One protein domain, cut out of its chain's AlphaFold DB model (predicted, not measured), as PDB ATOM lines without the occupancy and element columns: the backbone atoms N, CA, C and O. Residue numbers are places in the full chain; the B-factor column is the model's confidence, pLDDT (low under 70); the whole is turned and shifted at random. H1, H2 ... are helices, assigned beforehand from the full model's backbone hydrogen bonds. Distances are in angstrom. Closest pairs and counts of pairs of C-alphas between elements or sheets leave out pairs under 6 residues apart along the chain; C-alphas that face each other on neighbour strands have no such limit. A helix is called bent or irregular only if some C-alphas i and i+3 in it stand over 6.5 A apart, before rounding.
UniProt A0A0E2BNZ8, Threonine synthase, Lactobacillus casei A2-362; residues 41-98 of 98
ATOM      1  N   ASN A  41     202.024 162.439 244.457       92.62
ATOM      2  CA  ASN A  41     202.637 163.175 245.553       92.62
ATOM      3  C   ASN A  41     202.088 164.605 245.585       92.62
ATOM      4  O   ASN A  41     202.414 165.420 244.726       92.62
ATOM      5  N   ILE A  42     201.265 164.911 246.586       91.31
ATOM      6  CA  ILE A  42     200.608 166.217 246.713       91.31
ATOM      7  C   ILE A  42     201.634 167.343 246.886       91.31
ATOM      8  O   ILE A  42     201.417 168.442 246.379       91.31
ATOM      9  N   HIS A  43     202.774 167.080 247.534       94.88
ATOM     10  CA  HIS A  43     203.817 168.090 247.720       94.88
ATOM     11  C   HIS A  43     204.424 168.565 246.394       94.88
ATOM     12  O   HIS A  43     204.822 169.717 246.294       94.88
ATOM     13  N   GLU A  44     204.433 167.720 245.358       93.38
ATOM     14  CA  GLU A  44     204.901 168.105 244.019       93.38
ATOM     15  C   GLU A  44     203.909 168.991 243.259       93.38
ATOM     16  O   GLU A  44     204.238 169.478 242.181       93.38
ATOM     17  N   LEU A  45     202.689 169.172 243.775       94.06
ATOM     18  CA  LEU A  45     201.632 169.939 243.114       94.06
ATOM     19  C   LEU A  45     201.500 171.365 243.649       94.06
ATOM     20  O   LEU A  45     200.841 172.173 243.004       94.06
ATOM     21  N   LEU A  46     202.081 171.662 244.816       93.56
ATOM     22  CA  LEU A  46     201.810 172.895 245.564       93.56
ATOM     23  C   LEU A  46     202.161 174.167 244.786       93.56
ATOM     24  O   LEU A  46     201.438 175.153 244.883       93.56
ATOM     25  N   ASP A  47     203.228 174.112 243.991       93.94
ATOM     26  CA  ASP A  47     203.737 175.260 243.235       93.94
ATOM     27  C   ASP A  47     203.347 175.222 241.746       93.94
ATOM     28  O   ASP A  47     203.822 176.036 240.952       93.94
ATOM     29  N   LEU A  48     202.513 174.259 241.337       94.75
ATOM     30  CA  LEU A  48     202.124 174.086 239.940       94.75
ATOM     31  C   LEU A  48     200.860 174.878 239.611       94.75
ATOM     32  O   LEU A  48     199.932 174.994 240.411       94.75
ATOM     33  N   ASP A  49     200.793 175.383 238.383       92.69
ATOM     34  CA  ASP A  49     199.571 175.984 237.872       92.69
ATOM     35  C   ASP A  49     198.475 174.922 237.645       92.69
ATOM     36  O   ASP A  49     198.732 173.718 237.523       92.69
ATOM     37  N   TYR A  50     197.227 175.385 237.552       89.94
ATOM     38  CA  TYR A  50     196.067 174.517 237.356       89.94
ATOM     39  C   TYR A  50     196.175 173.631 236.107       89.94
ATOM     40  O   TYR A  50     195.761 172.471 236.150       89.94
ATOM     41  N   GLU A  51     196.705 174.156 234.997       91.38
ATOM     42  CA  GLU A  51     196.847 173.406 233.748       91.38
ATOM     43  C   GLU A  51     197.771 172.204 233.961       91.38
ATOM     44  O   GLU A  51     197.416 171.069 233.627       91.38
ATOM     45  N   THR A  52     198.914 172.451 234.596       92.56
ATOM     46  CA  THR A  52     199.916 171.436 234.907       92.56
ATOM     47  C   THR A  52     199.376 170.401 235.901       92.56
ATOM     48  O   THR A  52     199.560 169.196 235.696       92.56
ATOM     49  N   ILE A  53     198.655 170.829 236.946       93.56
ATOM     50  CA  ILE A  53     198.000 169.911 237.896       93.56
ATOM     51  C   ILE A  53     196.971 169.036 237.170       93.56
ATOM     52  O   ILE A  53     196.999 167.808 237.304       93.56
ATOM     53  N   ALA A  54     196.091 169.641 236.368       92.75
ATOM     54  CA  ALA A  54     195.064 168.925 235.617       92.75
ATOM     55  C   ALA A  54     195.687 167.905 234.658       92.75
ATOM     56  O   ALA A  54     195.207 166.775 234.570       92.75
ATOM     57  N   GLN A  55     196.786 168.259 233.989       92.81
ATOM     58  CA  GLN A  55     197.520 167.333 233.133       92.81
ATOM     59  C   GLN A  55     198.056 166.130 233.914       92.81
ATOM     60  O   GLN A  55     197.836 164.998 233.482       92.81
ATOM     61  N   ARG A  56     198.708 166.344 235.065       93.00
ATOM     62  CA  ARG A  56     199.240 165.246 235.892       93.00
ATOM     63  C   ARG A  56     198.140 164.294 236.358       93.00
ATOM     64  O   ARG A  56     198.275 163.083 236.195       93.00
ATOM     65  N   VAL A  57     197.037 164.831 236.881       93.38
ATOM     66  CA  VAL A  57     195.900 164.024 237.353       93.38
ATOM     67  C   VAL A  57     195.250 163.263 236.194       93.38
ATOM     68  O   VAL A  57     195.024 162.056 236.288       93.38
ATOM     69  N   LEU A  58     194.979 163.932 235.071       93.38
ATOM     70  CA  LEU A  58     194.300 163.306 233.934       93.38
ATOM     71  C   LEU A  58     195.165 162.265 233.222       93.38
ATOM     72  O   LEU A  58     194.606 161.305 232.707       93.38
ATOM     73  N   MET A  59     196.494 162.394 233.209       92.31
ATOM     74  CA  MET A  59     197.371 161.356 232.650       92.31
ATOM     75  C   MET A  59     197.319 160.043 233.440       92.31
ATOM     76  O   MET A  59     197.452 158.975 232.845       92.31
ATOM     77  N   ILE A  60     197.093 160.112 234.754       92.69
ATOM     78  CA  ILE A  60     196.900 158.927 235.602       92.69
ATOM     79  C   ILE A  60     195.552 158.270 235.295       92.69
ATOM     80  O   ILE A  60     195.476 157.055 235.128       92.69
ATOM     81  N   LEU A  61     194.488 159.074 235.201       93.38
ATOM     82  CA  LEU A  61     193.123 158.576 235.003       93.38
ATOM     83  C   LEU A  61     192.854 158.129 233.560       93.38
ATOM     84  O   LEU A  61     192.118 157.174 233.333       93.38
ATOM     85  N   LEU A  62     193.451 158.797 232.574       93.81
ATOM     86  CA  LEU A  62     193.190 158.613 231.144       93.81
ATOM     87  C   LEU A  62     194.468 158.203 230.383       93.81
ATOM     88  O   LEU A  62     194.877 158.891 229.443       93.81
ATOM     89  N   PRO A  63     195.114 157.081 230.748       89.44
ATOM     90  CA  PRO A  63     196.457 156.740 230.271       89.44
ATOM     91  C   PRO A  63     196.526 156.388 228.779       89.44
ATOM     92  O   PRO A  63     197.613 156.276 228.218       89.44
ATOM     93  N   ASP A  64     195.387 156.193 228.112       91.88
ATOM     94  CA  ASP A  64     195.327 155.966 226.667       91.88
ATOM     95  C   ASP A  64     195.248 157.270 225.845       91.88
ATOM     96  O   ASP A  64     195.222 157.213 224.611       91.88
ATOM     97  N   PHE A  65     195.247 158.448 226.479       90.62
ATOM     98  CA  PHE A  65     195.370 159.747 225.813       90.62
ATOM     99  C   PHE A  65     196.813 160.265 225.851       90.62
ATOM    100  O   PHE A  65     197.524 160.109 226.837       90.62
ATOM    101  N   ASN A  66     197.239 160.937 224.777       90.56
ATOM    102  CA  ASN A  66     198.494 161.689 224.788       90.56
ATOM    103  C   ASN A  66     198.294 163.094 225.385       90.56
ATOM    104  O   ASN A  66     197.170 163.604 225.458       90.56
ATOM    105  N   THR A  67     199.398 163.718 225.787       87.38
ATOM    106  CA  THR A  67     199.444 165.032 226.443       87.38
ATOM    107  C   THR A  67     198.751 166.129 225.634       87.38
ATOM    108  O   THR A  67     197.915 166.851 226.177       87.38
ATOM    109  N   ASP A  68     199.013 166.210 224.327       89.69
ATOM    110  CA  ASP A  68     198.395 167.207 223.442       89.69
ATOM    111  C   ASP A  68     196.871 167.054 223.365       89.69
ATOM    112  O   ASP A  68     196.116 168.030 223.429       89.69
ATOM    113  N   SER A  69     196.397 165.810 223.261       86.75
ATOM    114  CA  SER A  69     194.966 165.508 223.217       86.75
ATOM    115  C   SER A  69     194.288 165.845 224.539       86.75
ATOM    116  O   SER A  69     193.178 166.378 224.513       86.75
ATOM    117  N   LEU A  70     194.941 165.571 225.674       89.00
ATOM    118  CA  LEU A  70     194.429 165.926 227.000       89.00
ATOM    119  C   LEU A  70     194.292 167.440 227.154       89.00
ATOM    120  O   LEU A  70     193.214 167.934 227.496       89.00
ATOM    121  N   LYS A  71     195.352 168.180 226.815       87.88
ATOM    122  CA  LYS A  71     195.367 169.643 226.884       87.88
ATOM    123  C   LYS A  71     194.252 170.252 226.045       87.88
ATOM    124  O   LYS A  71     193.451 171.034 226.552       87.88
ATOM    125  N   LYS A  72     194.134 169.837 224.782       88.62
ATOM    126  CA  LYS A  72     193.151 170.406 223.851       88.62
ATOM    127  C   LYS A  72     191.701 170.046 224.180       88.62
ATOM    128  O   LYS A  72     190.820 170.875 223.976       88.62
ATOM    129  N   ARG A  73     191.432 168.812 224.619       85.69
ATOM    130  CA  ARG A  73     190.055 168.298 224.757       85.69
ATOM    131  C   ARG A  73     189.475 168.442 226.156       85.69
ATOM    132  O   ARG A  73     188.257 168.455 226.274       85.69
ATOM    133  N   PHE A  74     190.318 168.542 227.179       86.56
ATOM    134  CA  PHE A  74     189.865 168.578 228.568       86.56
ATOM    135  C   PHE A  74     190.327 169.846 229.279       86.56
ATOM    136  O   PHE A  74     189.500 170.571 229.820       86.56
ATOM    137  N   ILE A  75     191.621 170.170 229.226       85.50
ATOM    138  CA  ILE A  75     192.180 171.221 230.088       85.50
ATOM    139  C   ILE A  75     191.841 172.632 229.581       85.50
ATOM    140  O   ILE A  75     191.284 173.436 230.328       85.50
ATOM    141  N   LEU A  76     192.109 172.925 228.304       86.25
ATOM    142  CA  LEU A  76     191.819 174.238 227.715       86.25
ATOM    143  C   LEU A  76     190.326 174.616 227.780       86.25
ATOM    144  O   LEU A  76     190.037 175.756 228.149       86.25
ATOM    145  N   PRO A  77     189.367 173.707 227.502       85.31
ATOM    146  CA  PRO A  77     187.951 174.003 227.692       85.31
ATOM    147  C   PRO A  77     187.613 174.441 229.122       85.31
ATOM    148  O   PRO A  77     186.948 175.461 229.290       85.31
ATOM    149  N   ILE A  78     188.113 173.743 230.148       79.25
ATOM    150  CA  ILE A  78     187.825 174.076 231.553       79.25
ATOM    151  C   ILE A  78     188.359 175.470 231.911       79.25
ATOM    152  O   ILE A  78     187.631 176.279 232.487       79.25
ATOM    153  N   ILE A  79     189.595 175.781 231.509       79.75
ATOM    154  CA  ILE A  79     190.208 177.097 231.748       79.75
ATOM    155  C   ILE A  79     189.440 178.200 231.008       79.75
ATOM    156  O   ILE A  79     189.218 179.272 231.564       79.75
ATOM    157  N   SER A  80     188.981 177.939 229.780       77.69
ATOM    158  CA  SER A  80     188.252 178.927 228.971       77.69
ATOM    159  C   SER A  80     186.859 179.280 229.511       77.69
ATOM    160  O   SER A  80     186.369 180.384 229.270       77.69
ATOM    161  N   ILE A  81     186.226 178.385 230.279       68.62
ATOM    162  CA  ILE A  81     184.900 178.620 230.872       68.62
ATOM    163  C   ILE A  81     184.986 179.544 232.098       68.62
ATOM    164  O   ILE A  81     184.078 180.345 232.324       68.62
ATOM    165  N   PHE A  82     186.079 179.499 232.863       62.03
ATOM    166  CA  PHE A  82     186.263 180.323 234.066       62.03
ATOM    167  C   PHE A  82     186.087 181.841 233.839       62.03
ATOM    168  O   PHE A  82     185.266 182.450 234.535       62.03
ATOM    169  N   PRO A  83     186.752 182.480 232.855       60.81
ATOM    170  CA  PRO A  83     186.535 183.899 232.577       60.81
ATOM    171  C   PRO A  83     185.134 184.179 232.009       60.81
ATOM    172  O   PRO A  83     184.598 185.267 232.210       60.81
ATOM    173  N   MET A  84     184.493 183.206 231.351       56.84
ATOM    174  CA  MET A  84     183.132 183.364 230.827       56.84
ATOM    175  C   MET A  84     182.079 183.450 231.948       56.84
ATOM    176  O   MET A  84     181.109 184.200 231.821       56.84
ATOM    177  N   ILE A  85     182.279 182.734 233.062       55.38
ATOM    178  CA  ILE A  85     181.405 182.792 234.249       55.38
ATOM    179  C   ILE A  85     181.624 184.096 235.032       55.38
ATOM    180  O   ILE A  85     180.655 184.715 235.477       55.38
ATOM    181  N   ALA A  86     182.877 184.545 235.164       55.16
ATOM    182  CA  ALA A  86     183.205 185.800 235.844       55.16
ATOM    183  C   ALA A  86     182.621 187.024 235.108       55.16
ATOM    184  O   ALA A  86     181.983 187.878 235.725       55.16
ATOM    185  N   SER A  87     182.738 187.067 233.779       56.47
ATOM    186  CA  SER A  87     182.215 188.174 232.965       56.47
ATOM    187  C   SER A  87     180.682 188.205 232.888       56.47
ATOM    188  O   SER A  87     180.095 189.281 232.787       56.47
ATOM    189  N   ARG A  88     179.997 187.053 232.974       53.22
ATOM    190  CA  ARG A  88     178.520 186.999 232.976       53.22
ATOM    191  C   ARG A  88     177.892 187.524 234.269       53.22
ATOM    192  O   ARG A  88     176.827 188.133 234.199       53.22
ATOM    193  N   GLN A  89     178.533 187.327 235.422       51.38
ATOM    194  CA  GLN A  89     178.059 187.909 236.686       51.38
ATOM    195  C   GLN A  89     178.183 189.438 236.688       51.38
ATOM    196  O   GLN A  89     177.292 190.121 237.183       51.38
ATOM    197  N   PHE A  90     179.225 189.975 236.049       48.12
ATOM    198  CA  PHE A  90     179.465 191.417 235.984       48.12
ATOM    199  C   PHE A  90     178.423 192.173 235.136       48.12
ATOM    200  O   PHE A  90     178.015 193.280 235.483       48.12
ATOM    201  N   VAL A  91     177.926 191.561 234.052       55.22
ATOM    202  CA  VAL A  91     176.864 192.156 233.217       55.22
ATOM    203  C   VAL A  91     175.514 192.179 233.945       55.22
ATOM    204  O   VAL A  91     174.771 193.146 233.815       55.22
ATOM    205  N   LEU A  92     175.202 191.165 234.759       51.22
ATOM    206  CA  LEU A  92     173.945 191.118 235.522       51.22
ATOM    207  C   LEU A  92     173.917 192.117 236.691       51.22
ATOM    208  O   LEU A  92     172.848 192.630 237.014       51.22
ATOM    209  N   SER A  93     175.069 192.463 237.276       52.88
ATOM    210  CA  SER A  93     175.169 193.535 238.280       52.88
ATOM    211  C   SER A  93     175.139 194.952 237.689       52.88
ATOM    212  O   SER A  93     174.822 195.898 238.403       52.88
ATOM    213  N   GLY A  94     175.444 195.117 236.397       54.56
ATOM    214  CA  GLY A  94     175.476 196.423 235.724       54.56
ATOM    215  C   GLY A  94     174.118 196.943 235.231       54.56
ATOM    216  O   GLY A  94     174.032 198.092 234.817       54.56
ATOM    217  N   ILE A  95     173.059 196.126 235.272       53.12
ATOM    218  CA  ILE A  95     171.716 196.496 234.773       53.12
ATOM    219  C   ILE A  95     170.826 197.089 235.889       53.12
ATOM    220  O   ILE A  95     169.790 197.674 235.603       53.12
ATOM    221  N   PHE A  96     171.241 197.015 237.161       49.09
ATOM    222  CA  PHE A  96     170.476 197.537 238.309       49.09
ATOM    223  C   PHE A  96     170.887 198.949 238.783       49.09
ATOM    224  O   PHE A  96     170.403 199.404 239.816       49.09
ATOM    225  N   MET A  97     171.764 199.654 238.055       50.56
ATOM    226  CA  MET A  97     172.222 201.015 238.403       50.56
ATOM    227  C   MET A  97     172.049 202.038 237.264       50.56
ATOM    228  O   MET A  97     172.906 202.901 237.077       50.56
ATOM    229  N   SER A  98     170.943 201.985 236.516       43.44
ATOM    230  CA  SER A  98     170.527 203.103 235.656       43.44
ATOM    231  C   SER A  98     169.031 203.348 235.707       43.44
ATOM    232  O   SER A  98     168.277 202.381 235.944       43.44
TER     233      SER A  98
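This is residues 41 to 98 of the 98 residues of the protein "Threonine synthase" of Lactobacillus casei A2-362 (UniProt A0A0E2BNZ8). One long helix, H3, makes most of the length; its first part packs on the shorter helix H2, and its far part, with the last residues, sticks out as an arm, residues 80 to 98. The chain folds back between H2 and H3, and the very short H1 sits beside H2, away from H3. The printed part has 58 residues with three named helices, H1, H2 and H3 in that order along the chain, and no named strand; the class is all helix. The whole is extended, with a radius of gyration of the C-alphas of 16.5 A, and it spans 53 by 26 by 14 A, the arm making the length.

H3 is residues 67 to 93, 39.3 A from first to last C-alpha, from C-alpha 67 at (199.444, 165.032, 226.443) to C-alpha 93 at (175.169, 193.535, 238.280). It has a kink of 27 degrees near residue 74 and is only just irregular: C-alphas 73 and 76 are 6.9 A apart. H2 is residues 50 to 61, 16.4 A long, and begins with C-alpha 50 at (196.067, 174.517, 237.356). H1 is residues 42 to 45, 5.3 A long, with C-alpha 42 at (200.608, 166.217, 246.713).

H3 touches H2 with residues 67 to 79 alone. The closest C-alphas of the two are those of Glu 51 and Ile 75, 6.3 A apart. Their lines stand at a steep tilt of 47 degrees, and they run opposite ways. H1 and H2 are close but not clearly touching: their closest C-alphas, those of Leu 45 and Ile 53, are 6.4 A apart. H1 and H3 are apart. Of the O i to N i+4 pairs, 7 of 8 in H2 and 18 of 23 in H3 are within hydrogen-bond range; H1 is too short for such a pair.

The two C-alphas farthest apart are those of Asp 64 and Ser 98, 54.0 A. Residues 80 to 98, of which 80 to 93 belong to H3, stand free. Without them the body has 39 residues, spans 26 by 21 by 12 A and has a radius of gyration of 10.0 A. The printed part has no cut, and the links from H1 to H2 and from H2 to H3 are both tight, with 4 and 5 residues between the helices. It ends at residue 98, the chain's last. The mean pLDDT of the printed part is 79.0; residues 81 to 98 are under 70.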